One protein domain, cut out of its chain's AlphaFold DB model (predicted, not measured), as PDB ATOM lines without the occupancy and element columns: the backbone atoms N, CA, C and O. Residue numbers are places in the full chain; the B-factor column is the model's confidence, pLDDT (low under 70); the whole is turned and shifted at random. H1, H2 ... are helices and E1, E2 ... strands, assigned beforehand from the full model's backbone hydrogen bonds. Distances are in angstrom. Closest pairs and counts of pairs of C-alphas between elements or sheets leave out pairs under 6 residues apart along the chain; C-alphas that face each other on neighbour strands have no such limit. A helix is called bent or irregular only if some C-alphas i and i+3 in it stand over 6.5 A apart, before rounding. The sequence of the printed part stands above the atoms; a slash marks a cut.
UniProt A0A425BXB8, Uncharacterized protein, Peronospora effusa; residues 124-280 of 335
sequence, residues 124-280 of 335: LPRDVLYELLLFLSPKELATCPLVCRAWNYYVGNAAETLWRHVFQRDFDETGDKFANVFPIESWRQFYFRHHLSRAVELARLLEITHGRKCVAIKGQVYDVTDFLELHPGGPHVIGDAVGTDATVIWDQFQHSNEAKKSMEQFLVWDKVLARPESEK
ATOM      1  N   LEU A 124       8.360 -31.492 -61.077       83.12
ATOM      2  CA  LEU A 124       7.927 -30.354 -61.884       83.12
ATOM      3  C   LEU A 124       8.367 -29.026 -61.235       83.12
ATOM      4  O   LEU A 124       8.470 -28.955 -60.007       83.12
ATOM      5  N   PRO A 125       8.578 -27.951 -62.020       88.25
ATOM      6  CA  PRO A 125       8.744 -26.606 -61.472       88.25
ATOM      7  C   PRO A 125       7.569 -26.246 -60.552       88.25
ATOM      8  O   PRO A 125       6.420 -26.543 -60.886       88.25
ATOM      9  N   ARG A 126       7.851 -25.594 -59.415       83.19
ATOM     10  CA  ARG A 126       6.865 -25.341 -58.346       83.19
ATOM     11  C   ARG A 126       5.579 -24.696 -58.863       83.19
ATOM     12  O   ARG A 126       4.499 -25.154 -58.510       83.19
ATOM     13  N   ASP A 127       5.695 -23.694 -59.728       83.00
ATOM     14  CA  ASP A 127       4.543 -22.963 -60.266       83.00
ATOM     15  C   ASP A 127       3.654 -23.872 -61.127       83.00
ATOM     16  O   ASP A 127       2.435 -23.871 -60.986       83.00
ATOM     17  N   VAL A 128       4.264 -24.727 -61.959       86.19
ATOM     18  CA  VAL A 128       3.547 -25.720 -62.778       86.19
ATOM     19  C   VAL A 128       2.875 -26.768 -61.892       86.19
ATOM     20  O   VAL A 128       1.729 -27.134 -62.139       86.19
ATOM     21  N   LEU A 129       3.561 -27.234 -60.843       87.00
ATOM     22  CA  LEU A 129       2.985 -28.160 -59.870       87.00
ATOM     23  C   LEU A 129       1.774 -27.539 -59.158       87.00
ATOM     24  O   LEU A 129       0.751 -28.200 -59.021       87.00
ATOM     25  N   TYR A 130       1.854 -26.275 -58.740       90.31
ATOM     26  CA  TYR A 130       0.742 -25.595 -58.076       90.31
ATOM     27  C   TYR A 130      -0.437 -25.331 -59.018       90.31
ATOM     28  O   TYR A 130      -1.563 -25.618 -58.628       90.31
ATOM     29  N   GLU A 131      -0.215 -24.913 -60.267       87.69
ATOM     30  CA  GLU A 131      -1.300 -24.790 -61.259       87.69
ATOM     31  C   GLU A 131      -2.011 -26.131 -61.521       87.69
ATOM     32  O   GLU A 131      -3.235 -26.165 -61.624       87.69
ATOM     33  N   LEU A 132      -1.279 -27.254 -61.549       88.38
ATOM     34  CA  LEU A 132      -1.883 -28.592 -61.642       88.38
ATOM     35  C   LEU A 132      -2.677 -28.966 -60.378       88.38
ATOM     36  O   LEU A 132      -3.746 -29.569 -60.467       88.38
ATOM     37  N   LEU A 133      -2.181 -28.606 -59.195       91.12
ATOM     38  CA  LEU A 133      -2.855 -28.894 -57.927       91.12
ATOM     39  C   LEU A 133      -4.095 -28.025 -57.694       91.12
ATOM     40  O   LEU A 133      -5.022 -28.465 -57.019       91.12
ATOM     41  N   LEU A 134      -4.176 -26.852 -58.324       91.44
ATOM     42  CA  LEU A 134      -5.377 -26.017 -58.324       91.44
ATOM     43  C   LEU A 134      -6.560 -26.626 -59.096       91.44
ATOM     44  O   LEU A 134      -7.652 -26.055 -59.013       91.44
ATOM     45  N   PHE A 135      -6.402 -27.768 -59.777       89.12
ATOM     46  CA  PHE A 135      -7.535 -28.549 -60.293       89.12
ATOM     47  C   PHE A 135      -8.235 -29.380 -59.208       89.12
ATOM     48  O   PHE A 135      -9.463 -29.491 -59.227       89.12
ATOM     49  N   LEU A 136      -7.475 -29.910 -58.243       90.19
ATOM     50  CA  LEU A 136      -7.975 -30.804 -57.197       90.19
ATOM     51  C   LEU A 136      -8.882 -30.078 -56.196       90.19
ATOM     52  O   LEU A 136      -8.676 -28.905 -55.870       90.19
ATOM     53  N   SER A 137      -9.870 -30.785 -55.657       90.50
ATOM     54  CA  SER A 137     -10.640 -30.302 -54.514       90.50
ATOM     55  C   SER A 137      -9.743 -30.141 -53.275       90.50
ATOM     56  O   SER A 137      -8.744 -30.849 -53.119       90.50
ATOM     57  N   PRO A 138     -10.100 -29.257 -52.327       90.94
ATOM     58  CA  PRO A 138      -9.409 -29.154 -51.042       90.94
ATOM     59  C   PRO A 138      -9.388 -30.482 -50.274       90.94
ATOM     60  O   PRO A 138      -8.427 -30.756 -49.561       90.94
ATOM     61  N   LYS A 139     -10.420 -31.324 -50.439       88.25
ATOM     62  CA  LYS A 139     -10.504 -32.659 -49.826       88.25
ATOM     63  C   LYS A 139      -9.418 -33.596 -50.370       88.25
ATOM     64  O   LYS A 139      -8.755 -34.264 -49.587       88.25
ATOM     65  N   GLU A 140      -9.179 -33.592 -51.680       89.31
ATOM     66  CA  GLU A 140      -8.079 -34.345 -52.303       89.31
ATOM     67  C   GLU A 140      -6.709 -33.760 -51.924       89.31
ATOM     68  O   GLU A 140      -5.808 -34.494 -51.523       89.31
ATOM     69  N   LEU A 141      -6.560 -32.430 -51.934       93.00
ATOM     70  CA  LEU A 141      -5.335 -31.768 -51.469       93.00
ATOM     71  C   LEU A 141      -5.028 -32.074 -49.996       93.00
ATOM     72  O   LEU A 141      -3.863 -32.152 -49.609       93.00
ATOM     73  N   ALA A 142      -6.047 -32.290 -49.160       89.31
ATOM     74  CA  ALA A 142      -5.854 -32.659 -47.766       89.31
ATOM     75  C   ALA A 142      -5.235 -34.057 -47.584       89.31
ATOM     76  O   ALA A 142      -4.569 -34.254 -46.565       89.31
ATOM     77  N   THR A 143      -5.406 -34.983 -48.540       88.44
ATOM     78  CA  THR A 143      -4.833 -36.340 -48.479       88.44
ATOM     79  C   THR A 143      -3.452 -36.440 -49.129       88.44
ATOM     80  O   THR A 143      -2.654 -37.270 -48.693       88.44
ATOM     81  N   CYS A 144      -3.105 -35.571 -50.091       88.31
ATOM     82  CA  CYS A 144      -1.784 -35.576 -50.740       88.31
ATOM     83  C   CYS A 144      -0.592 -35.637 -49.753       88.31
ATOM     84  O   CYS A 144       0.308 -36.448 -49.988       88.31
ATOM     85  N   PRO A 145      -0.553 -34.882 -48.630       90.31
ATOM     86  CA  PRO A 145       0.525 -34.967 -47.638       90.31
ATOM     87  C   PRO A 145       0.813 -36.369 -47.082       90.31
ATOM     88  O   PRO A 145       1.941 -36.632 -46.671       90.31
ATOM     89  N   LEU A 146      -0.175 -37.270 -47.090       84.81
ATOM     90  CA  LEU A 146      -0.042 -38.643 -46.594       84.81
ATOM     91  C   LEU A 146       0.739 -39.553 -47.560       84.81
ATOM     92  O   LEU A 146       1.214 -40.608 -47.150       84.81
ATOM     93  N   VAL A 147       0.898 -39.154 -48.828       85.81
ATOM     94  CA  VAL A 147       1.524 -39.982 -49.874       85.81
ATOM     95  C   VAL A 147       3.032 -40.127 -49.657       85.81
ATOM     96  O   VAL A 147       3.564 -41.233 -49.719       85.81
ATOM     97  N   CYS A 148       3.751 -39.020 -49.434       83.25
ATOM     98  CA  CYS A 148       5.173 -39.038 -49.076       83.25
ATOM     99  C   CYS A 148       5.657 -37.678 -48.543       83.25
ATOM    100  O   CYS A 148       4.985 -36.655 -48.683       83.25
ATOM    101  N   ARG A 149       6.888 -37.634 -48.008       86.25
ATOM    102  CA  ARG A 149       7.518 -36.399 -47.493       86.25
ATOM    103  C   ARG A 149       7.554 -35.248 -48.510       86.25
ATOM    104  O   ARG A 149       7.349 -34.105 -48.117       86.25
ATOM    105  N   ALA A 150       7.780 -35.532 -49.796       87.88
ATOM    106  CA  ALA A 150       7.784 -34.501 -50.837       87.88
ATOM    107  C   ALA A 150       6.379 -33.913 -51.061       87.88
ATOM    108  O   ALA A 150       6.230 -32.698 -51.157       87.88
ATOM    109  N   TRP A 151       5.338 -34.749 -51.060       88.88
ATOM    110  CA  TRP A 151       3.953 -34.279 -51.119       88.88
ATOM    111  C   TRP A 151       3.553 -33.468 -49.880       88.88
ATOM    112  O   TRP A 151       2.922 -32.424 -50.021       88.88
ATOM    113  N   ASN A 152       3.987 -33.872 -48.680       88.00
ATOM    114  CA  ASN A 152       3.796 -33.069 -47.468       88.00
ATOM    115  C   ASN A 152       4.504 -31.705 -47.551       88.00
ATOM    116  O   ASN A 152       3.941 -30.697 -47.143       88.00
ATOM    117  N   TYR A 153       5.704 -31.637 -48.133       89.56
ATOM    118  CA  TYR A 153       6.396 -30.364 -48.355       89.56
ATOM    119  C   TYR A 153       5.649 -29.446 -49.342       89.56
ATOM    120  O   TYR A 153       5.546 -28.244 -49.108       89.56
ATOM    121  N   TYR A 154       5.101 -29.994 -50.433       90.62
ATOM    122  CA  TYR A 154       4.416 -29.191 -51.455       90.62
ATOM    123  C   TYR A 154       2.950 -28.856 -51.143       90.62
ATOM    124  O   TYR A 154       2.456 -27.885 -51.710       90.62
ATOM    125  N   VAL A 155       2.264 -29.626 -50.287       93.81
ATOM    126  CA  VAL A 155       0.803 -29.515 -50.052       93.81
ATOM    127  C   VAL A 155       0.416 -29.452 -48.564       93.81
ATOM    128  O   VAL A 155      -0.724 -29.140 -48.228       93.81
ATOM    129  N   GLY A 156       1.339 -29.721 -47.639       92.75
ATOM    130  CA  GLY A 156       1.086 -29.680 -46.195       92.75
ATOM    131  C   GLY A 156       0.942 -28.263 -45.628       92.75
ATOM    132  O   GLY A 156       0.788 -27.284 -46.354       92.75
ATOM    133  N   ASN A 157       1.005 -28.141 -44.299       92.44
ATOM    134  CA  ASN A 157       0.785 -26.863 -43.603       92.44
ATOM    135  C   ASN A 157       1.795 -25.764 -44.002       92.44
ATOM    136  O   ASN A 157       1.433 -24.596 -44.032       92.44
ATOM    137  N   ALA A 158       3.027 -26.138 -44.369       91.62
ATOM    138  CA  ALA A 158       4.067 -25.205 -44.820       91.62
ATOM    139  C   ALA A 158       3.872 -24.688 -46.263       91.62
ATOM    140  O   ALA A 158       4.616 -23.820 -46.717       91.62
ATOM    141  N   ALA A 159       2.896 -25.209 -47.015       94.38
ATOM    142  CA  ALA A 159       2.675 -24.862 -48.417       94.38
ATOM    143  C   ALA A 159       1.836 -23.581 -48.594       94.38
ATOM    144  O   ALA A 159       0.857 -23.577 -49.344       94.38
ATOM    145  N   GLU A 160       2.206 -22.491 -47.909       95.19
ATOM    146  CA  GLU A 160       1.464 -21.218 -47.901       95.19
ATOM    147  C   GLU A 160       1.047 -20.769 -49.307       95.19
ATOM    148  O   GLU A 160      -0.133 -20.532 -49.557       95.19
ATOM    149  N   THR A 161       1.991 -20.709 -50.251       94.62
ATOM    150  CA  THR A 161       1.717 -20.230 -51.612       94.62
ATOM    151  C   THR A 161       0.635 -21.051 -52.315       94.62
ATOM    152  O   THR A 161      -0.160 -20.476 -53.054       94.62
ATOM    153  N   LEU A 162       0.564 -22.367 -52.089       95.56
ATOM    154  CA  LEU A 162      -0.500 -23.197 -52.655       95.56
ATOM    155  C   LEU A 162      -1.839 -22.868 -51.991       95.56
ATOM    156  O   LEU A 162      -2.801 -22.552 -52.687       95.56
ATOM    157  N   TRP A 163      -1.898 -22.891 -50.658       96.56
ATOM    158  CA  TRP A 163      -3.150 -22.685 -49.924       96.56
ATOM    159  C   TRP A 163      -3.720 -21.275 -50.082       96.56
ATOM    160  O   TRP A 163      -4.935 -21.137 -50.142       96.56
ATOM    161  N   ARG A 164      -2.881 -20.253 -50.288       96.31
ATOM    162  CA  ARG A 164      -3.318 -18.909 -50.702       96.31
ATOM    163  C   ARG A 164      -3.999 -18.903 -52.073       96.31
ATOM    164  O   ARG A 164      -5.029 -18.256 -52.237       96.31
ATOM    165  N   HIS A 165      -3.473 -19.640 -53.055       95.00
ATOM    166  CA  HIS A 165      -4.124 -19.755 -54.365       95.00
ATOM    167  C   HIS A 165      -5.394 -20.622 -54.314       95.00
ATOM    168  O   HIS A 165      -6.359 -20.295 -54.998       95.00
ATOM    169  N   VAL A 166      -5.436 -21.678 -53.490       95.50
ATOM    170  CA  VAL A 166      -6.652 -22.483 -53.239       95.50
ATOM    171  C   VAL A 166      -7.732 -21.623 -52.576       95.50
ATOM    172  O   VAL A 166      -8.867 -21.593 -53.042       95.50
ATOM    173  N   PHE A 167      -7.362 -20.845 -51.554       95.50
ATOM    174  CA  PHE A 167      -8.237 -19.873 -50.905       95.50
ATOM    175  C   PHE A 167      -8.782 -18.859 -51.920       95.50
ATOM    176  O   PHE A 167      -9.994 -18.695 -52.034       95.50
ATOM    177  N   GLN A 168      -7.912 -18.246 -52.731       94.19
ATOM    178  CA  GLN A 168      -8.328 -17.275 -53.743       94.19
ATOM    179  C   GLN A 168      -9.226 -17.877 -54.833       94.19
ATOM    180  O   GLN A 168     -10.162 -17.218 -55.284       94.19
ATOM    181  N   ARG A 169      -8.962 -19.121 -55.247       91.62
ATOM    182  CA  ARG A 169      -9.783 -19.870 -56.208       91.62
ATOM    183  C   ARG A 169     -11.195 -20.106 -55.670       91.62
ATOM    184  O   ARG A 169     -12.153 -19.920 -56.413       91.62
ATOM    185  N   ASP A 170     -11.310 -20.510 -54.408       92.00
ATOM    186  CA  ASP A 170     -12.579 -20.965 -53.839       92.00
ATOM    187  C   ASP A 170     -13.405 -19.814 -53.265       92.00
ATOM    188  O   ASP A 170     -14.614 -19.756 -53.487       92.00
ATOM    189  N   PHE A 171     -12.778 -18.866 -52.570       92.06
ATOM    190  CA  PHE A 171     -13.463 -17.747 -51.918       92.06
ATOM    191  C   PHE A 171     -13.585 -16.487 -52.788       92.06
ATOM    192  O   PHE A 171     -14.354 -15.600 -52.431       92.06
ATOM    193  N   ASP A 172     -12.908 -16.427 -53.944       91.19
ATOM    194  CA  ASP A 172     -12.896 -15.269 -54.868       91.19
ATOM    195  C   ASP A 172     -12.253 -13.992 -54.259       91.19
ATOM    196  O   ASP A 172     -12.420 -12.868 -54.741       91.19
ATOM    197  N   GLU A 173     -11.460 -14.162 -53.195       93.31
ATOM    198  CA  GLU A 173     -10.750 -13.101 -52.467       93.31
ATOM    199  C   GLU A 173      -9.408 -13.601 -51.900       93.31
ATOM    200  O   GLU A 173      -9.208 -14.801 -51.756       93.31
ATOM    201  N   THR A 174      -8.454 -12.716 -51.586       93.81
ATOM    202  CA  THR A 174      -7.088 -13.144 -51.199       93.81
ATOM    203  C   THR A 174      -6.957 -13.634 -49.755       93.81
ATOM    204  O   THR A 174      -5.978 -14.298 -49.433       93.81
ATOM    205  N   GLY A 175      -7.921 -13.305 -48.891       93.38
ATOM    206  CA  GLY A 175      -7.939 -13.685 -47.475       93.38
ATOM    207  C   GLY A 175      -7.152 -12.767 -46.533       93.38
ATOM    208  O   GLY A 175      -7.446 -12.751 -45.344       93.38
ATOM    209  N   ASP A 176      -6.222 -11.946 -47.034       93.56
ATOM    210  CA  ASP A 176      -5.295 -11.154 -46.195       93.56
ATOM    211  C   ASP A 176      -5.990 -10.250 -45.166       93.56
ATOM    212  O   ASP A 176      -5.511 -10.101 -44.047       93.56
ATOM    213  N   LYS A 177      -7.164  -9.702 -45.506       94.12
ATOM    214  CA  LYS A 177      -7.970  -8.857 -44.608       94.12
ATOM    215  C   LYS A 177      -8.349  -9.547 -43.286       94.12
ATOM    216  O   LYS A 177      -8.547  -8.863 -42.289       94.12
ATOM    217  N   PHE A 178      -8.429 -10.880 -43.264       95.00
ATOM    218  CA  PHE A 178      -8.771 -11.654 -42.068       95.00
ATOM    219  C   PHE A 178      -7.590 -11.825 -41.100       95.00
ATOM    220  O   PHE A 178      -7.821 -12.092 -39.922       95.00
ATOM    221  N   ALA A 179      -6.348 -11.566 -41.538       93.00
ATOM    222  CA  ALA A 179      -5.182 -11.522 -40.647       93.00
ATOM    223  C   ALA A 179      -5.289 -10.409 -39.584       93.00
ATOM    224  O   ALA A 179      -4.701 -10.522 -38.513       93.00
ATOM    225  N   ASN A 180      -6.088  -9.367 -39.855       90.62
ATOM    226  CA  ASN A 180      -6.414  -8.306 -38.896       90.62
ATOM    227  C   ASN A 180      -7.372  -8.772 -37.783       90.62
ATOM    228  O   ASN A 180      -7.521  -8.078 -36.783       90.62
ATOM    229  N   VAL A 181      -8.046  -9.913 -37.968       92.56
ATOM    230  CA  VAL A 181      -9.028 -10.469 -37.023       92.56
ATOM    231  C   VAL A 181      -8.420 -11.606 -36.201       92.56
ATOM    232  O   VAL A 181      -8.609 -11.669 -34.988       92.56
ATOM    233  N   PHE A 182      -7.687 -12.506 -36.863       87.81
ATOM    234  CA  PHE A 182      -6.994 -13.631 -36.241       87.81
ATOM    235  C   PHE A 182      -5.636 -13.857 -36.928       87.81
ATOM    236  O   PHE A 182      -5.589 -13.878 -38.160       87.81
ATOM    237  N   PRO A 183      -4.540 -14.094 -36.183       91.69
ATOM    238  CA  PRO A 183      -3.255 -14.460 -36.776       91.69
ATOM    239  C   PRO A 183      -3.353 -15.729 -37.638       91.69
ATOM    240  O   PRO A 183      -3.790 -16.784 -37.175       91.69
ATOM    241  N   ILE A 184      -2.920 -15.642 -38.899       93.25
ATOM    242  CA  ILE A 184      -2.898 -16.775 -39.833       93.25
ATOM    243  C   ILE A 184      -1.534 -17.472 -39.737       93.25
ATOM    244  O   ILE A 184      -0.611 -17.167 -40.486       93.25
ATOM    245  N   GLU A 185      -1.404 -18.428 -38.816       92.38
ATOM    246  CA  GLU A 185      -0.178 -19.236 -38.658       92.38
ATOM    247  C   GLU A 185       0.020 -20.257 -39.794       92.38
ATOM    248  O   GLU A 185       1.138 -20.661 -40.109       92.38
ATOM    249  N   SER A 186      -1.076 -20.714 -40.403       95.00
ATOM    250  CA  SER A 186      -1.076 -21.773 -41.412       95.00
ATOM    251  C   SER A 186      -2.248 -21.594 -42.363       95.00
ATOM    252  O   SER A 186      -3.399 -21.855 -42.011       95.00
ATOM    253  N   TRP A 187      -1.960 -21.211 -43.607       96.44
ATOM    254  CA  TRP A 187      -2.980 -21.036 -44.646       96.44
ATOM    255  C   TRP A 187      -3.788 -22.304 -44.931       96.44
ATOM    256  O   TRP A 187      -4.963 -22.208 -45.275       96.44
ATOM    257  N   ARG A 188      -3.202 -23.494 -44.733       95.25
ATOM    258  CA  ARG A 188      -3.933 -24.766 -44.841       95.25
ATOM    259  C   ARG A 188      -4.991 -24.903 -43.750       95.25
ATOM    260  O   ARG A 188      -6.122 -25.267 -44.043       95.25
ATOM    261  N   GLN A 189      -4.625 -24.643 -42.496       93.94
ATOM    262  CA  GLN A 189      -5.559 -24.745 -41.371       93.94
ATOM    263  C   GLN A 189      -6.606 -23.633 -41.430       93.94
ATOM    264  O   GLN A 189      -7.791 -23.914 -41.257       93.94
ATOM    265  N   PHE A 190      -6.179 -22.408 -41.749       95.38
ATOM    266  CA  PHE A 190      -7.068 -21.274 -41.958       95.38
ATOM    267  C   PHE A 190      -8.101 -21.573 -43.047       95.38
ATOM    268  O   PHE A 190      -9.281 -21.462 -42.763       95.38
ATOM    269  N   TYR A 191      -7.703 -22.083 -44.219       95.12
ATOM    270  CA  TYR A 191      -8.637 -22.456 -45.291       95.12
ATOM    271  C   TYR A 191      -9.803 -23.348 -44.810       95.12
ATOM    272  O   TYR A 191     -10.964 -23.070 -45.114       95.12
ATOM    273  N   PHE A 192      -9.515 -24.419 -44.058       92.38
ATOM    274  CA  PHE A 192     -10.562 -25.331 -43.574       92.38
ATOM    275  C   PHE A 192     -11.384 -24.738 -42.429       92.38
ATOM    276  O   PHE A 192     -12.584 -24.989 -42.358       92.38
ATOM    277  N   ARG A 193     -10.753 -23.951 -41.550       92.00
ATOM    278  CA  ARG A 193     -11.431 -23.276 -40.439       92.00
ATOM    279  C   ARG A 193     -12.372 -22.181 -40.944       92.00
ATOM    280  O   ARG A 193     -13.515 -22.137 -40.514       92.00
ATOM    281  N   HIS A 194     -11.921 -21.387 -41.913       93.31
ATOM    282  CA  HIS A 194     -12.618 -20.256 -42.529       93.31
ATOM    283  C   HIS A 194     -14.016 -20.623 -43.038       93.31
ATOM    284  O   HIS A 194     -14.962 -19.882 -42.811       93.31
ATOM    285  N   HIS A 195     -14.209 -21.802 -43.647       86.62
ATOM    286  CA  HIS A 195     -15.555 -22.275 -44.037       86.62
ATOM    287  C   HIS A 195     -16.551 -22.358 -42.866       86.62
ATOM    288  O   HIS A 195     -17.754 -22.245 -43.090       86.62
ATOM    289  N   LEU A 196     -16.061 -22.558 -41.639       88.75
ATOM    290  CA  LEU A 196     -16.852 -22.661 -40.410       88.75
ATOM    291  C   LEU A 196     -16.904 -21.326 -39.648       88.75
ATOM    292  O   LEU A 196     -17.951 -20.961 -39.125       88.75
ATOM    293  N   SER A 197     -15.790 -20.587 -39.584       92.62
ATOM    294  CA  SER A 197     -15.667 -19.345 -38.804       92.62
ATOM    295  C   SER A 197     -15.946 -18.054 -39.577       92.62
ATOM    296  O   SER A 197     -16.038 -17.004 -38.938       92.62
ATOM    297  N   ARG A 198     -16.153 -18.100 -40.903       95.12
ATOM    298  CA  ARG A 198     -16.341 -16.909 -41.753       95.12
ATOM    299  C   ARG A 198     -17.369 -15.915 -41.223       95.12
ATOM    300  O   ARG A 198     -17.144 -14.717 -41.342       95.12
ATOM    301  N   ALA A 199     -18.487 -16.371 -40.658       97.12
ATOM    302  CA  ALA A 199     -19.500 -15.463 -40.125       97.12
ATOM    303  C   ALA A 199     -18.954 -14.619 -38.954       97.12
ATOM    304  O   ALA A 199     -19.082 -13.396 -38.955       97.12
ATOM    305  N   VAL A 200     -18.255 -15.249 -38.006       97.00
ATOM    306  CA  VAL A 200     -17.607 -14.568 -36.869       97.00
ATOM    307  C   VAL A 200     -16.453 -13.679 -37.341       97.00
ATOM    308  O   VAL A 200     -16.293 -12.553 -36.873       97.00
ATOM    309  N   GLU A 201     -15.660 -14.161 -38.297       96.94
ATOM    310  CA  GLU A 201     -14.559 -13.407 -38.903       96.94
ATOM    311  C   GLU A 201     -15.047 -12.149 -39.622       96.94
ATOM    312  O   GLU A 201     -14.451 -11.087 -39.465       96.94
ATOM    313  N   LEU A 202     -16.142 -12.245 -40.384       97.44
ATOM    314  CA  LEU A 202     -16.783 -11.103 -41.031       97.44
ATOM    315  C   LEU A 202     -17.389 -10.145 -40.005       97.44
ATOM    316  O   LEU A 202     -17.192  -8.944 -40.149       97.44
ATOM    317  N   ALA A 203     -18.066 -10.645 -38.966       97.56
ATOM    318  CA  ALA A 203     -18.641  -9.800 -37.920       97.56
ATOM    319  C   ALA A 203     -17.573  -8.910 -37.255       97.56
ATOM    320  O   ALA A 203     -17.723  -7.691 -37.216       97.56
ATOM    321  N   ARG A 204     -16.444  -9.503 -36.840       97.31
ATOM    322  CA  ARG A 204     -15.294  -8.768 -36.282       97.31
ATOM    323  C   ARG A 204     -14.588  -7.882 -37.305       97.31
ATOM    324  O   ARG A 204     -14.122  -6.800 -36.967       97.31
ATOM    325  N   LEU A 205     -14.478  -8.324 -38.560       97.00
ATOM    326  CA  LEU A 205     -13.855  -7.512 -39.603       97.00
ATOM    327  C   LEU A 205     -14.655  -6.227 -39.843       97.00
ATOM    328  O   LEU A 205     -14.052  -5.168 -39.952       97.00
ATOM    329  N   LEU A 206     -15.988  -6.311 -39.887       97.12
ATOM    330  CA  LEU A 206     -16.884  -5.163 -40.060       97.12
ATOM    331  C   LEU A 206     -16.843  -4.202 -38.862       97.12
ATOM    332  O   LEU A 206     -16.937  -2.988 -39.056       97.12
ATOM    333  N   GLU A 207     -16.647  -4.719 -37.650       95.38
ATOM    334  CA  GLU A 207     -16.372  -3.913 -36.460       95.38
ATOM    335  C   GLU A 207     -15.052  -3.136 -36.618       95.38
ATOM    336  O   GLU A 207     -15.046  -1.908 -36.550       95.38
ATOM    337  N   ILE A 208     -13.953  -3.823 -36.950       95.25
ATOM    338  CA  ILE A 208     -12.621  -3.213 -37.117       95.25
ATOM    339  C   ILE A 208     -12.576  -2.209 -38.284       95.25
ATOM    340  O   ILE A 208     -11.925  -1.172 -38.174       95.25
ATOM    341  N   THR A 209     -13.230  -2.495 -39.418       95.38
ATOM    342  CA  THR A 209     -13.127  -1.656 -40.629       95.38
ATOM    343  C   THR A 209     -14.196  -0.574 -40.739       95.38
ATOM    344  O   THR A 209     -13.985   0.404 -41.460       95.38
ATOM    345  N   HIS A 210     -15.353  -0.744 -40.090       95.50
ATOM    346  CA  HIS A 210     -16.512   0.144 -40.248       95.50
ATOM    347  C   HIS A 210     -17.211   0.523 -38.933       95.50
ATOM    348  O   HIS A 210     -18.194   1.258 -38.988       95.50
ATOM    349  N   GLY A 211     -16.750   0.043 -37.772       95.62
ATOM    350  CA  GLY A 211     -17.387   0.307 -36.476       95.62
ATOM    351  C   GLY A 211     -18.765  -0.345 -36.305       95.62
ATOM    352  O   GLY A 211     -19.518   0.052 -35.418       95.62
ATOM    353  N   ARG A 212     -19.119  -1.313 -37.161       97.44
ATOM    354  CA  ARG A 212     -20.426  -1.988 -37.138       97.44
ATOM    355  C   ARG A 212     -20.484  -3.022 -36.020       97.44
ATOM    356  O   ARG A 212     -19.584  -3.849 -35.893       97.44
ATOM    357  N   LYS A 213     -21.579  -3.033 -35.264       97.88
ATOM    358  CA  LYS A 213     -21.866  -4.059 -34.260       97.88
ATOM    359  C   LYS A 213     -22.575  -5.226 -34.939       97.88
ATOM    360  O   LYS A 213     -23.797  -5.239 -35.075       97.88
ATOM    361  N   CYS A 214     -21.792  -6.197 -35.398       98.25
ATOM    362  CA  CYS A 214     -22.303  -7.391 -36.063       98.25
ATOM    363  C   CYS A 214     -22.272  -8.620 -35.145       98.25
ATOM    364  O   CYS A 214     -21.326  -8.807 -34.381       98.25
ATOM    365  N   VAL A 215     -23.264  -9.502 -35.279       97.94
ATOM    366  CA  VAL A 215     -23.316 -10.821 -34.622       97.94
ATOM    367  C   VAL A 215     -23.393 -11.929 -35.670       97.94
ATOM    368  O   VAL A 215     -23.998 -11.744 -36.728       97.94
ATOM    369  N   ALA A 216     -22.793 -13.088 -35.395       98.12
ATOM    370  CA  ALA A 216     -22.991 -14.280 -36.214       98.12
ATOM    371  C   ALA A 216     -24.106 -15.150 -35.617       98.12
ATOM    372  O   ALA A 216     -24.082 -15.448 -34.427       98.12
ATOM    373  N   ILE A 217     -25.084 -15.560 -36.426       96.88
ATOM    374  CA  ILE A 217     -26.165 -16.475 -36.024       96.88
ATOM    375  C   ILE A 217     -26.369 -17.491 -37.151       96.88
ATOM    376  O   ILE A 217     -26.566 -17.125 -38.307       96.88
ATOM    377  N   LYS A 218     -26.308 -18.785 -36.823       94.75
ATOM    378  CA  LYS A 218     -26.537 -19.933 -37.726       94.75
ATOM    379  C   LYS A 218     -25.723 -19.870 -39.023       94.75
ATOM    380  O   LYS A 218     -26.212 -20.194 -40.102       94.75
ATOM    381  N   GLY A 219     -24.463 -19.449 -38.902       94.12
ATOM    382  CA  GLY A 219     -23.532 -19.309 -40.025       94.12
ATOM    383  C   GLY A 219     -23.770 -18.084 -40.915       94.12
ATOM    384  O   GLY A 219     -23.091 -17.956 -41.926       94.12
ATOM    385  N   GLN A 220     -24.688 -17.185 -40.549       97.06
ATOM    386  CA  GLN A 220     -24.925 -15.902 -41.216       97.06
ATOM    387  C   GLN A 220     -24.510 -14.729 -40.321       97.06
ATOM    388  O   GLN A 220     -24.294 -14.905 -39.123       97.06
ATOM    389  N   VAL A 221     -24.381 -13.534 -40.904       98.31
ATOM    390  CA  VAL A 221     -23.957 -12.308 -40.208       98.31
ATOM    391  C   VAL A 221     -25.100 -11.305 -40.189       98.31
ATOM    392  O   VAL A 221     -25.719 -11.067 -41.223       98.31
ATOM    393  N   TYR A 222     -25.345 -10.687 -39.037       98.31
ATOM    394  CA  TYR A 222     -26.399  -9.696 -38.848       98.31
ATOM    395  C   TYR A 222     -25.806  -8.401 -38.291       98.31
ATOM    396  O   TYR A 222     -25.085  -8.432 -37.295       98.31
ATOM    397  N   ASP A 223     -26.080  -7.274 -38.945       98.38
ATOM    398  CA  ASP A 223     -25.695  -5.935 -38.500       98.38
ATOM    399  C   ASP A 223     -26.791  -5.376 -37.596       98.38
ATOM    400  O   ASP A 223     -27.873  -5.007 -38.049       98.38
ATOM    401  N   VAL A 224     -26.509  -5.364 -36.297       97.50
ATOM    402  CA  VAL A 224     -27.458  -4.972 -35.251       97.50
ATOM    403  C   VAL A 224     -27.111  -3.605 -34.664       97.50
ATOM    404  O   VAL A 224     -27.616  -3.252 -33.603       97.50
ATOM    405  N   THR A 225     -26.274  -2.820 -35.358       97.38
ATOM    406  CA  THR A 225     -25.779  -1.507 -34.906       97.38
ATOM    407  C   THR A 225     -26.911  -0.575 -34.473       97.38
ATOM    408  O   THR A 225     -26.894  -0.094 -33.341       97.38
ATOM    409  N   ASP A 226     -27.924  -0.391 -35.324       96.06
ATOM    410  CA  ASP A 226     -29.066   0.494 -35.048       96.06
ATOM    411  C   ASP A 226     -30.143  -0.172 -34.167       96.06
ATOM    412  O   ASP A 226     -30.955   0.505 -33.539       96.06
ATOM    413  N   PHE A 227     -30.157  -1.507 -34.109       96.06
ATOM    414  CA  PHE A 227     -31.130  -2.281 -33.333       96.06
ATOM    415  C   PHE A 227     -30.708  -2.499 -31.874       96.06
ATOM    416  O   PHE A 227     -31.553  -2.823 -31.044       96.06
ATOM    417  N   LEU A 228     -29.428  -2.306 -31.539       95.38
ATOM    418  CA  LEU A 228     -28.856  -2.643 -30.233       95.38
ATOM    419  C   LEU A 228     -29.650  -2.046 -29.058       95.38
ATOM    420  O   LEU A 228     -30.079  -2.777 -28.169       95.38
ATOM    421  N   GLU A 229     -29.908  -0.737 -29.096       95.94
ATOM    422  CA  GLU A 229     -30.658  -0.001 -28.063       95.94
ATOM    423  C   GLU A 229     -32.176  -0.262 -28.114       95.94
ATOM    424  O   GLU A 229     -32.898   0.042 -27.168       95.94
ATOM    425  N   LEU A 230     -32.668  -0.838 -29.217       95.44
ATOM    426  CA  LEU A 230     -34.074  -1.189 -29.441       95.44
ATOM    427  C   LEU A 230     -34.372  -2.663 -29.116       95.44
ATOM    428  O   LEU A 230     -35.521  -3.098 -29.221       95.44
ATOM    429  N   HIS A 231     -33.356  -3.444 -28.737       95.44
ATOM    430  CA  HIS A 231     -33.487  -4.869 -28.466       95.44
ATOM    431  C   HIS A 231     -34.376  -5.122 -27.228       95.44
ATOM    432  O   HIS A 231     -34.015  -4.692 -26.131       95.44
ATOM    433  N   PRO A 232     -35.499  -5.868 -27.337       93.75
ATOM    434  CA  PRO A 232     -36.416  -6.083 -26.209       93.75
ATOM    435  C   PRO A 232     -35.812  -6.829 -25.011       93.75
ATOM    436  O   PRO A 232     -36.281  -6.651 -23.891       93.75
ATOM    437  N   GLY A 233     -34.766  -7.639 -25.222       89.75
ATOM    438  CA  GLY A 233     -33.988  -8.258 -24.138       89.75
ATOM    439  C   GLY A 233     -32.979  -7.313 -23.467       89.75
ATOM    440  O   GLY A 233     -32.280  -7.720 -22.547       89.75
ATOM    441  N   GLY A 234     -32.885  -6.062 -23.924       93.44
ATOM    442  CA  GLY A 234     -31.918  -5.057 -23.491       93.44
ATOM    443  C   GLY A 234     -30.630  -5.045 -24.331       93.44
ATOM    444  O   GLY A 234     -30.225  -6.086 -24.864       93.44
ATOM    445  N   PRO A 235     -29.945  -3.887 -24.433       93.81
ATOM    446  CA  PRO A 235     -28.759  -3.721 -25.280       93.81
ATOM    447  C   PRO A 235     -27.555  -4.551 -24.823       93.81
ATOM    448  O   PRO A 235     -26.747  -4.959 -25.651       93.81
ATOM    449  N   HIS A 236     -27.442  -4.848 -23.525       92.38
ATOM    450  CA  HIS A 236     -26.331  -5.625 -22.965       92.38
ATOM    451  C   HIS A 236     -26.315  -7.080 -23.472       92.38
ATOM    452  O   HIS A 236     -25.278  -7.548 -23.927       92.38
ATOM    453  N   VAL A 237     -27.474  -7.757 -23.510       90.75
ATOM    454  CA  VAL A 237     -27.591  -9.172 -23.924       90.75
ATOM    455  C   VAL A 237     -27.071  -9.411 -25.344       90.75
ATOM    456  O   VAL A 237     -26.457 -10.439 -25.619       90.75
ATOM    457  N   ILE A 238     -27.320  -8.465 -26.253       93.25
ATOM    458  CA  ILE A 238     -26.843  -8.533 -27.638       93.25
ATOM    459  C   ILE A 238     -25.465  -7.873 -27.815       93.25
ATOM    460  O   ILE A 238     -24.682  -8.314 -28.653       93.25
ATOM    461  N   GLY A 239     -25.141  -6.868 -26.995       94.25
ATOM    462  CA  GLY A 239     -23.843  -6.193 -26.959       94.25
ATOM    463  C   GLY A 239     -22.690  -7.129 -26.606       94.25
ATOM    464  O   GLY A 239     -21.682  -7.127 -27.308       94.25
ATOM    465  N   ASP A 240     -22.870  -7.990 -25.603       93.81
ATOM    466  CA  ASP A 240     -21.869  -8.988 -25.191       93.81
ATOM    467  C   ASP A 240     -21.597 -10.049 -26.277       93.81
ATOM    468  O   ASP A 240     -20.566 -10.723 -26.257       93.81
ATOM    469  N   ALA A 241     -22.508 -10.195 -27.246       95.00
ATOM    470  CA  ALA A 241     -22.390 -11.139 -28.354       95.00
ATOM    471  C   ALA A 241     -21.763 -10.537 -29.631       95.00
ATOM    472  O   ALA A 241     -21.498 -11.281 -30.586       95.00
ATOM    473  N   VAL A 242     -21.508  -9.222 -29.678       96.25
ATOM    474  CA  VAL A 242     -20.899  -8.542 -30.837       96.25
ATOM    475  C   VAL A 242     -19.539  -9.161 -31.174       96.25
ATOM    476  O   VAL A 242     -18.734  -9.479 -30.302       96.25
ATOM    477  N   GLY A 243     -19.302  -9.410 -32.464       95.62
ATOM    478  CA  GLY A 243     -18.089 -10.073 -32.940       95.62
ATOM    479  C   GLY A 243     -17.983 -11.557 -32.548       95.62
ATOM    480  O   GLY A 243     -16.893 -12.132 -32.628       95.62
ATOM    481  N   THR A 244     -19.069 -12.208 -32.118       95.62
ATOM    482  CA  THR A 244     -19.086 -13.634 -31.733       95.62
ATOM    483  C   THR A 244     -20.209 -14.422 -32.419       95.62
ATOM    484  O   THR A 244     -21.004 -13.866 -33.180       95.62
ATOM    485  N   ASP A 245     -20.242 -15.739 -32.186       96.50
ATOM    486  CA  ASP A 245     -21.357 -16.604 -32.578       96.50
ATOM    487  C   ASP A 245     -22.433 -16.606 -31.483       96.50
ATOM    488  O   ASP A 245     -22.304 -17.261 -30.446       96.50
ATOM    489  N   ALA A 246     -23.509 -15.867 -31.736       96.69
ATOM    490  CA  ALA A 246     -24.654 -15.716 -30.856       96.69
ATOM    491  C   ALA A 246     -25.687 -16.851 -31.004       96.69
ATOM    492  O   ALA A 246     -26.716 -16.810 -30.333       96.69
ATOM    493  N   THR A 247     -25.456 -17.869 -31.850       95.62
ATOM    494  CA  THR A 247     -26.447 -18.924 -32.162       95.62
ATOM    495  C   THR A 247     -27.012 -19.606 -30.918       95.62
ATOM    496  O   THR A 247     -28.224 -19.786 -30.812       95.62
ATOM    497  N   VAL A 248     -26.147 -19.965 -29.964       93.44
ATOM    498  CA  VAL A 248     -26.555 -20.657 -28.729       93.44
ATOM    499  C   VAL A 248     -27.461 -19.764 -27.880       93.44
ATOM    500  O   VAL A 248     -28.510 -20.215 -27.428       93.44
ATOM    501  N   ILE A 249     -27.089 -18.493 -27.716       92.06
ATOM    502  CA  ILE A 249     -27.849 -17.496 -26.952       92.06
ATOM    503  C   ILE A 249     -29.204 -17.238 -27.636       92.06
ATOM    504  O   ILE A 249     -30.256 -17.284 -27.000       92.06
ATOM    505  N   TRP A 250     -29.192 -17.046 -28.957       94.50
ATOM    506  CA  TRP A 250     -30.382 -16.820 -29.776       94.50
ATOM    507  C   TRP A 250     -31.419 -17.946 -29.655       94.50
ATOM    508  O   TRP A 250     -32.618 -17.671 -29.523       94.50
ATOM    509  N   ASP A 251     -30.969 -19.204 -29.690       93.81
ATOM    510  CA  ASP A 251     -31.846 -20.372 -29.578       93.81
ATOM    511  C   ASP A 251     -32.315 -20.625 -28.133       93.81
ATOM    512  O   ASP A 251     -33.455 -21.052 -27.939       93.81
ATOM    513  N   GLN A 252     -31.505 -20.294 -27.119       92.56
ATOM    514  CA  GLN A 252     -31.896 -20.376 -25.702       92.56
ATOM    515  C   GLN A 252     -33.069 -19.452 -25.351       92.56
ATOM    516  O   GLN A 252     -33.980 -19.875 -24.641       92.56
ATOM    517  N   PHE A 253     -33.087 -18.220 -25.872       91.06
ATOM    518  CA  PHE A 253     -34.163 -17.252 -25.612       91.06
ATOM    519  C   PHE A 253     -35.470 -17.520 -26.387       91.06
ATOM    520  O   PHE A 253     -36.454 -16.818 -26.170       91.06
ATOM    521  N   GLN A 254     -35.507 -18.526 -27.272       91.69
ATOM    522  CA  GLN A 254     -36.707 -18.970 -28.003       91.69
ATOM    523  C   GLN A 254     -37.525 -17.836 -28.661       91.69
ATOM    524  O   GLN A 254     -38.753 -17.799 -28.581       91.69
ATOM    525  N   HIS A 255     -36.837 -16.933 -29.364       93.75
ATOM    526  CA  HIS A 255     -37.425 -15.802 -30.092       93.75
ATOM    527  C   HIS A 255     -38.683 -16.169 -30.910       93.75
ATOM    528  O   HIS A 255     -38.741 -17.226 -31.552       93.75
ATOM    529  N   SER A 256     -39.678 -15.273 -30.933       95.69
ATOM    530  CA  SER A 256     -40.939 -15.482 -31.661       95.69
ATOM    531  C   SER A 256     -40.737 -15.584 -33.181       95.69
ATOM    532  O   SER A 256     -39.669 -15.274 -33.717       95.69
ATOM    533  N   ASN A 257     -41.766 -16.025 -33.908       95.56
ATOM    534  CA  ASN A 257     -41.694 -16.146 -35.368       95.56
ATOM    535  C   ASN A 257     -41.596 -14.772 -36.053       95.56
ATOM    536  O   ASN A 257     -40.910 -14.626 -37.063       95.56
ATOM    537  N   GLU A 258     -42.210 -13.755 -35.458       95.25
ATOM    538  CA  GLU A 258     -42.149 -12.356 -35.879       95.25
ATOM    539  C   GLU A 258     -40.733 -11.806 -35.681       95.25
ATOM    540  O   GLU A 258     -40.179 -11.215 -36.603       95.25
ATOM    541  N   ALA A 259     -40.105 -12.079 -34.530       94.62
ATOM    542  CA  ALA A 259     -38.718 -11.699 -34.262       94.62
ATOM    543  C   ALA A 259     -37.736 -12.389 -35.227       94.62
ATOM    544  O   ALA A 259     -36.874 -11.729 -35.807       94.62
ATOM    545  N   LYS A 260     -37.909 -13.696 -35.481       94.50
ATOM    546  CA  LYS A 260     -37.123 -14.454 -36.475       94.50
ATOM    547  C   LYS A 260     -37.252 -13.875 -37.886       94.50
ATOM    548  O   LYS A 260     -36.251 -13.790 -38.586       94.50
ATOM    549  N   LYS A 261     -38.452 -13.444 -38.286       95.50
ATOM    550  CA  LYS A 261     -38.687 -12.793 -39.584       95.50
ATOM    551  C   LYS A 261     -38.118 -11.371 -39.629       95.50
ATOM    552  O   LYS A 261     -37.564 -10.965 -40.642       95.50
ATOM    553  N   SER A 262     -38.213 -10.619 -38.533       94.25
ATOM    554  CA  SER A 262     -37.612  -9.285 -38.426       94.25
ATOM    555  C   SER A 262     -36.084  -9.335 -38.509       94.25
ATOM    556  O   SER A 262     -35.484  -8.424 -39.068       94.25
ATOM    557  N   MET A 263     -35.459 -10.409 -38.011       95.12
ATOM    558  CA  MET A 263     -34.008 -10.618 -38.067       95.12
ATOM    559  C   MET A 263     -33.454 -10.601 -39.505       95.12
ATOM    560  O   MET A 263     -32.321 -10.175 -39.718       95.12
ATOM    561  N   GLU A 264     -34.249 -10.998 -40.507       94.62
ATOM    562  CA  GLU A 264     -33.859 -10.966 -41.925       94.62
ATOM    563  C   GLU A 264     -33.490  -9.552 -42.411       94.62
ATOM    564  O   GLU A 264     -32.659  -9.410 -43.304       94.62
ATOM    565  N   GLN A 265     -34.050  -8.504 -41.794       96.50
ATOM    566  CA  GLN A 265     -33.772  -7.101 -42.134       96.50
ATOM    567  C   GLN A 265     -32.338  -6.676 -41.784       96.50
ATOM    568  O   GLN A 265     -31.802  -5.761 -42.404       96.50
ATOM    569  N   PHE A 266     -31.713  -7.356 -40.818       97.38
ATOM    570  CA  PHE A 266     -30.351  -7.084 -40.358       97.38
ATOM    571  C   PHE A 266     -29.293  -7.906 -41.114       97.38
ATOM    572  O   PHE A 266     -28.103  -7.762 -40.846       97.38
ATOM    573  N   LEU A 267     -29.693  -8.795 -42.033       98.06
ATOM    574  CA  LEU A 267     -28.788  -9.732 -42.701       98.06
ATOM    575  C   LEU A 267     -27.731  -9.009 -43.555       98.06
ATOM    576  O   LEU A 267     -28.042  -8.366 -44.559       98.06
ATOM    577  N   VAL A 268     -26.456  -9.211 -43.221       98.06
ATOM    578  CA  VAL A 268     -25.327  -8.804 -44.061       98.06
ATOM    579  C   VAL A 268     -25.083  -9.885 -45.106       98.06
ATOM    580  O   VAL A 268     -24.651 -10.995 -44.794       98.06
ATOM    581  N   TRP A 269     -25.349  -9.561 -46.371       96.69
ATOM    582  CA  TRP A 269     -25.143 -10.504 -47.466       96.69
ATOM    583  C   TRP A 269     -23.654 -10.764 -47.734       96.69
ATOM    584  O   TRP A 269     -22.881  -9.835 -47.976       96.69
ATOM    585  N   ASP A 270     -23.273 -12.042 -47.793       95.50
ATOM    586  CA  ASP A 270     -21.958 -12.487 -48.249       95.50
ATOM    587  C   ASP A 270     -22.069 -13.621 -49.284       95.50
ATOM    588  O   ASP A 270     -22.756 -14.625 -49.084       95.50
ATOM    589  N   LYS A 271     -21.321 -13.479 -50.385       93.31
ATOM    590  CA  LYS A 271     -21.316 -14.402 -51.533       93.31
ATOM    591  C   LYS A 271     -20.897 -15.835 -51.186       93.31
ATOM    592  O   LYS A 271     -21.242 -16.753 -51.924       93.31
ATOM    593  N   VAL A 272     -20.077 -16.038 -50.154       92.62
ATOM    594  CA  VAL A 272     -19.566 -17.364 -49.766       92.62
ATOM    595  C   VAL A 272     -20.527 -18.032 -48.790       92.62
ATOM    596  O   VAL A 272     -20.832 -19.208 -48.967       92.62
ATOM    597  N   LEU A 273     -21.032 -17.289 -47.801       93.56
ATOM    598  CA  LEU A 273     -22.023 -17.793 -46.846       93.56
ATOM    599  C   LEU A 273     -23.347 -18.166 -47.533       93.56
ATOM    600  O   LEU A 273     -23.977 -19.151 -47.162       93.56
ATOM    601  N   ALA A 274     -23.727 -17.442 -48.591       92.38
ATOM    602  CA  ALA A 274     -24.920 -17.722 -49.390       92.38
ATOM    603  C   ALA A 274     -24.813 -18.943 -50.336       92.38
ATOM    604  O   ALA A 274     -25.773 -19.226 -51.054       92.38
ATOM    605  N   ARG A 275     -23.676 -19.656 -50.396       90.06
ATOM    606  CA  ARG A 275     -23.517 -20.808 -51.309       90.06
ATOM    607  C   ARG A 275     -24.199 -22.071 -50.781       90.06
ATOM    608  O   ARG A 275     -24.103 -22.350 -49.583       90.06
ATOM    609  N   PRO A 276     -24.792 -22.898 -51.663       88.12
ATOM    610  CA  PRO A 276     -25.296 -24.207 -51.271       88.12
ATOM    611  C   PRO A 276     -24.148 -25.122 -50.827       88.12
ATOM    612  O   PRO A 276     -23.026 -25.044 -51.332       88.12
ATOM    613  N   GLU A 277     -24.439 -26.040 -49.905       81.06
ATOM    614  CA  GLU A 277     -23.441 -26.950 -49.324       81.06
ATOM    615  C   GLU A 277     -22.735 -27.820 -50.384       81.06
ATOM    616  O   GLU A 277     -21.557 -28.136 -50.248       81.06
ATOM    617  N   SER A 278     -23.423 -28.137 -51.486       81.38
ATOM    618  CA  SER A 278     -22.885 -28.884 -52.631       81.38
ATOM    619  C   SER A 278     -21.761 -28.167 -53.387       81.38
ATOM    620  O   SER A 278     -20.957 -28.829 -54.040       81.38
ATOM    621  N   GLU A 279     -21.688 -26.834 -53.317       80.44
ATOM    622  CA  GLU A 279     -20.622 -26.036 -53.944       80.44
ATOM    623  C   GLU A 279     -19.420 -25.812 -53.010       80.44
ATOM    624  O   GLU A 279     -18.344 -25.403 -53.458       80.44
ATOM    625  N   LYS A 280     -19.567 -26.074 -51.704       80.81
ATOM    626  CA  LYS A 280     -18.473 -25.913 -50.740       80.81
ATOM    627  C   LYS A 280     -17.444 -27.026 -50.912       80.81
ATOM    628  O   LYS A 280     -17.773 -28.198 -51.083       80.81
TER     629      LYS A 280
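What this domain is: This is residues 124 to 280 of the 335 residues of an uncharacterized protein of Peronospora effusa (UniProt A0A425BXB8). The model is a long rod of two lobes joined by the sharply bent helix H6: one lobe is a loose cluster of helices H1 to H4 with the arm H6a, and the other is built round the small strand hairpin E1 and E2, with the arm H6b packed on it. H8 packs on the hairpin beside E1 and H9 beside E2, H5 packs on H6b, and residues 254 to 259 stand free. The printed part has 157 residues with nine named helices and two named strands, in the order H1 to H6, E1, E2, H7 to H9; it is mostly helix, and the two strands are antiparallel. It is loose, with a radius of gyration of the C-alphas of 18.9 A and spans of 61 by 29 by 22 A.

How they stand to each other: E1, residues 214 to 217, and E2, residues 220 to 223, form a hairpin, with N 215 and O 222 2.9 A apart, within hydrogen-bond range. H6, residues 187 to 210, was assigned as one helix by its hydrogen bonds but is bent: C-alphas 196 and 199 are 7.7 A apart, and its arms H6a, 187 to 196, and H6b, 199 to 210, are about perpendicular at 80 degrees. The closest C-alphas of H6b and E1 are those of Ala 203 and Cys 214, 4.8 A apart. H8, residues 247 to 252, comes closest to E1 at the C-alphas of Thr 247 and Ile 217, 4.6 A; H9, residues 257 to 266, comes closest to E2 at those of Phe 266 and Tyr 222, 5.0 A. Residues 221 to 222 of E2 also pair antiparallel with 267 to 268. H7, residues 235 to 239, touches no helix. H5, residues 176 to 180, touches H6b, with the C-alphas of Phe 178 and Glu 201 closest at 6.8 A. H4, residues 160 to 171, touches H6a at a shallow tilt of 26 degrees, the same way, closest at the C-alphas of Glu 160 and Trp 187, 5.5 A. H2, residues 138 to 146, and H3, residues 149 to 155, form a helical hairpin, closest at the C-alphas of Pro 145 and Asn 152, 3.8 A; H2 is only just irregular, with C-alphas 142 and 145 6.8 A apart. H3 and H4 only just touch, only at the corner, with 3 pairs of C-alphas within 8 A, the closest Val 155 and Leu 162, 7.0 A. H1, residues 126 to 133, is close to but not clearly touching H4, with the C-alphas of Tyr 130 and Leu 162 closest at 6.1 A. Every O i to N i+4 pair is within hydrogen-bond range in H1, H3, H4, H6b, H7 and H8, against 2 of 5 in H2 with 4 of 6 O i to N i+3 pairs, 0 of 1 in H5 with 2 of 2, 4 of 6 in H6a and 3 of 6 in H9.

Where its parts are: H1 begins at C-alpha 126 (6.865, -25.341, -58.346) and H9 ends at C-alpha 266 (-30.351, -7.084, -40.358). H6b is 15.9 A long, H4 15.8 A, H9 15.4 A, H6a 14.6 A and H2 14.1 A.

The domain as a whole: The C-alphas farthest apart are those of Leu 124 and Pro 232, 61.9 A. The printed part has no cut, the link E2 to H7 is long with 11 residues, and residues 267 to 280 have no named element. No printed residue is under 70 in pLDDT; the mean of the printed part is 92.9.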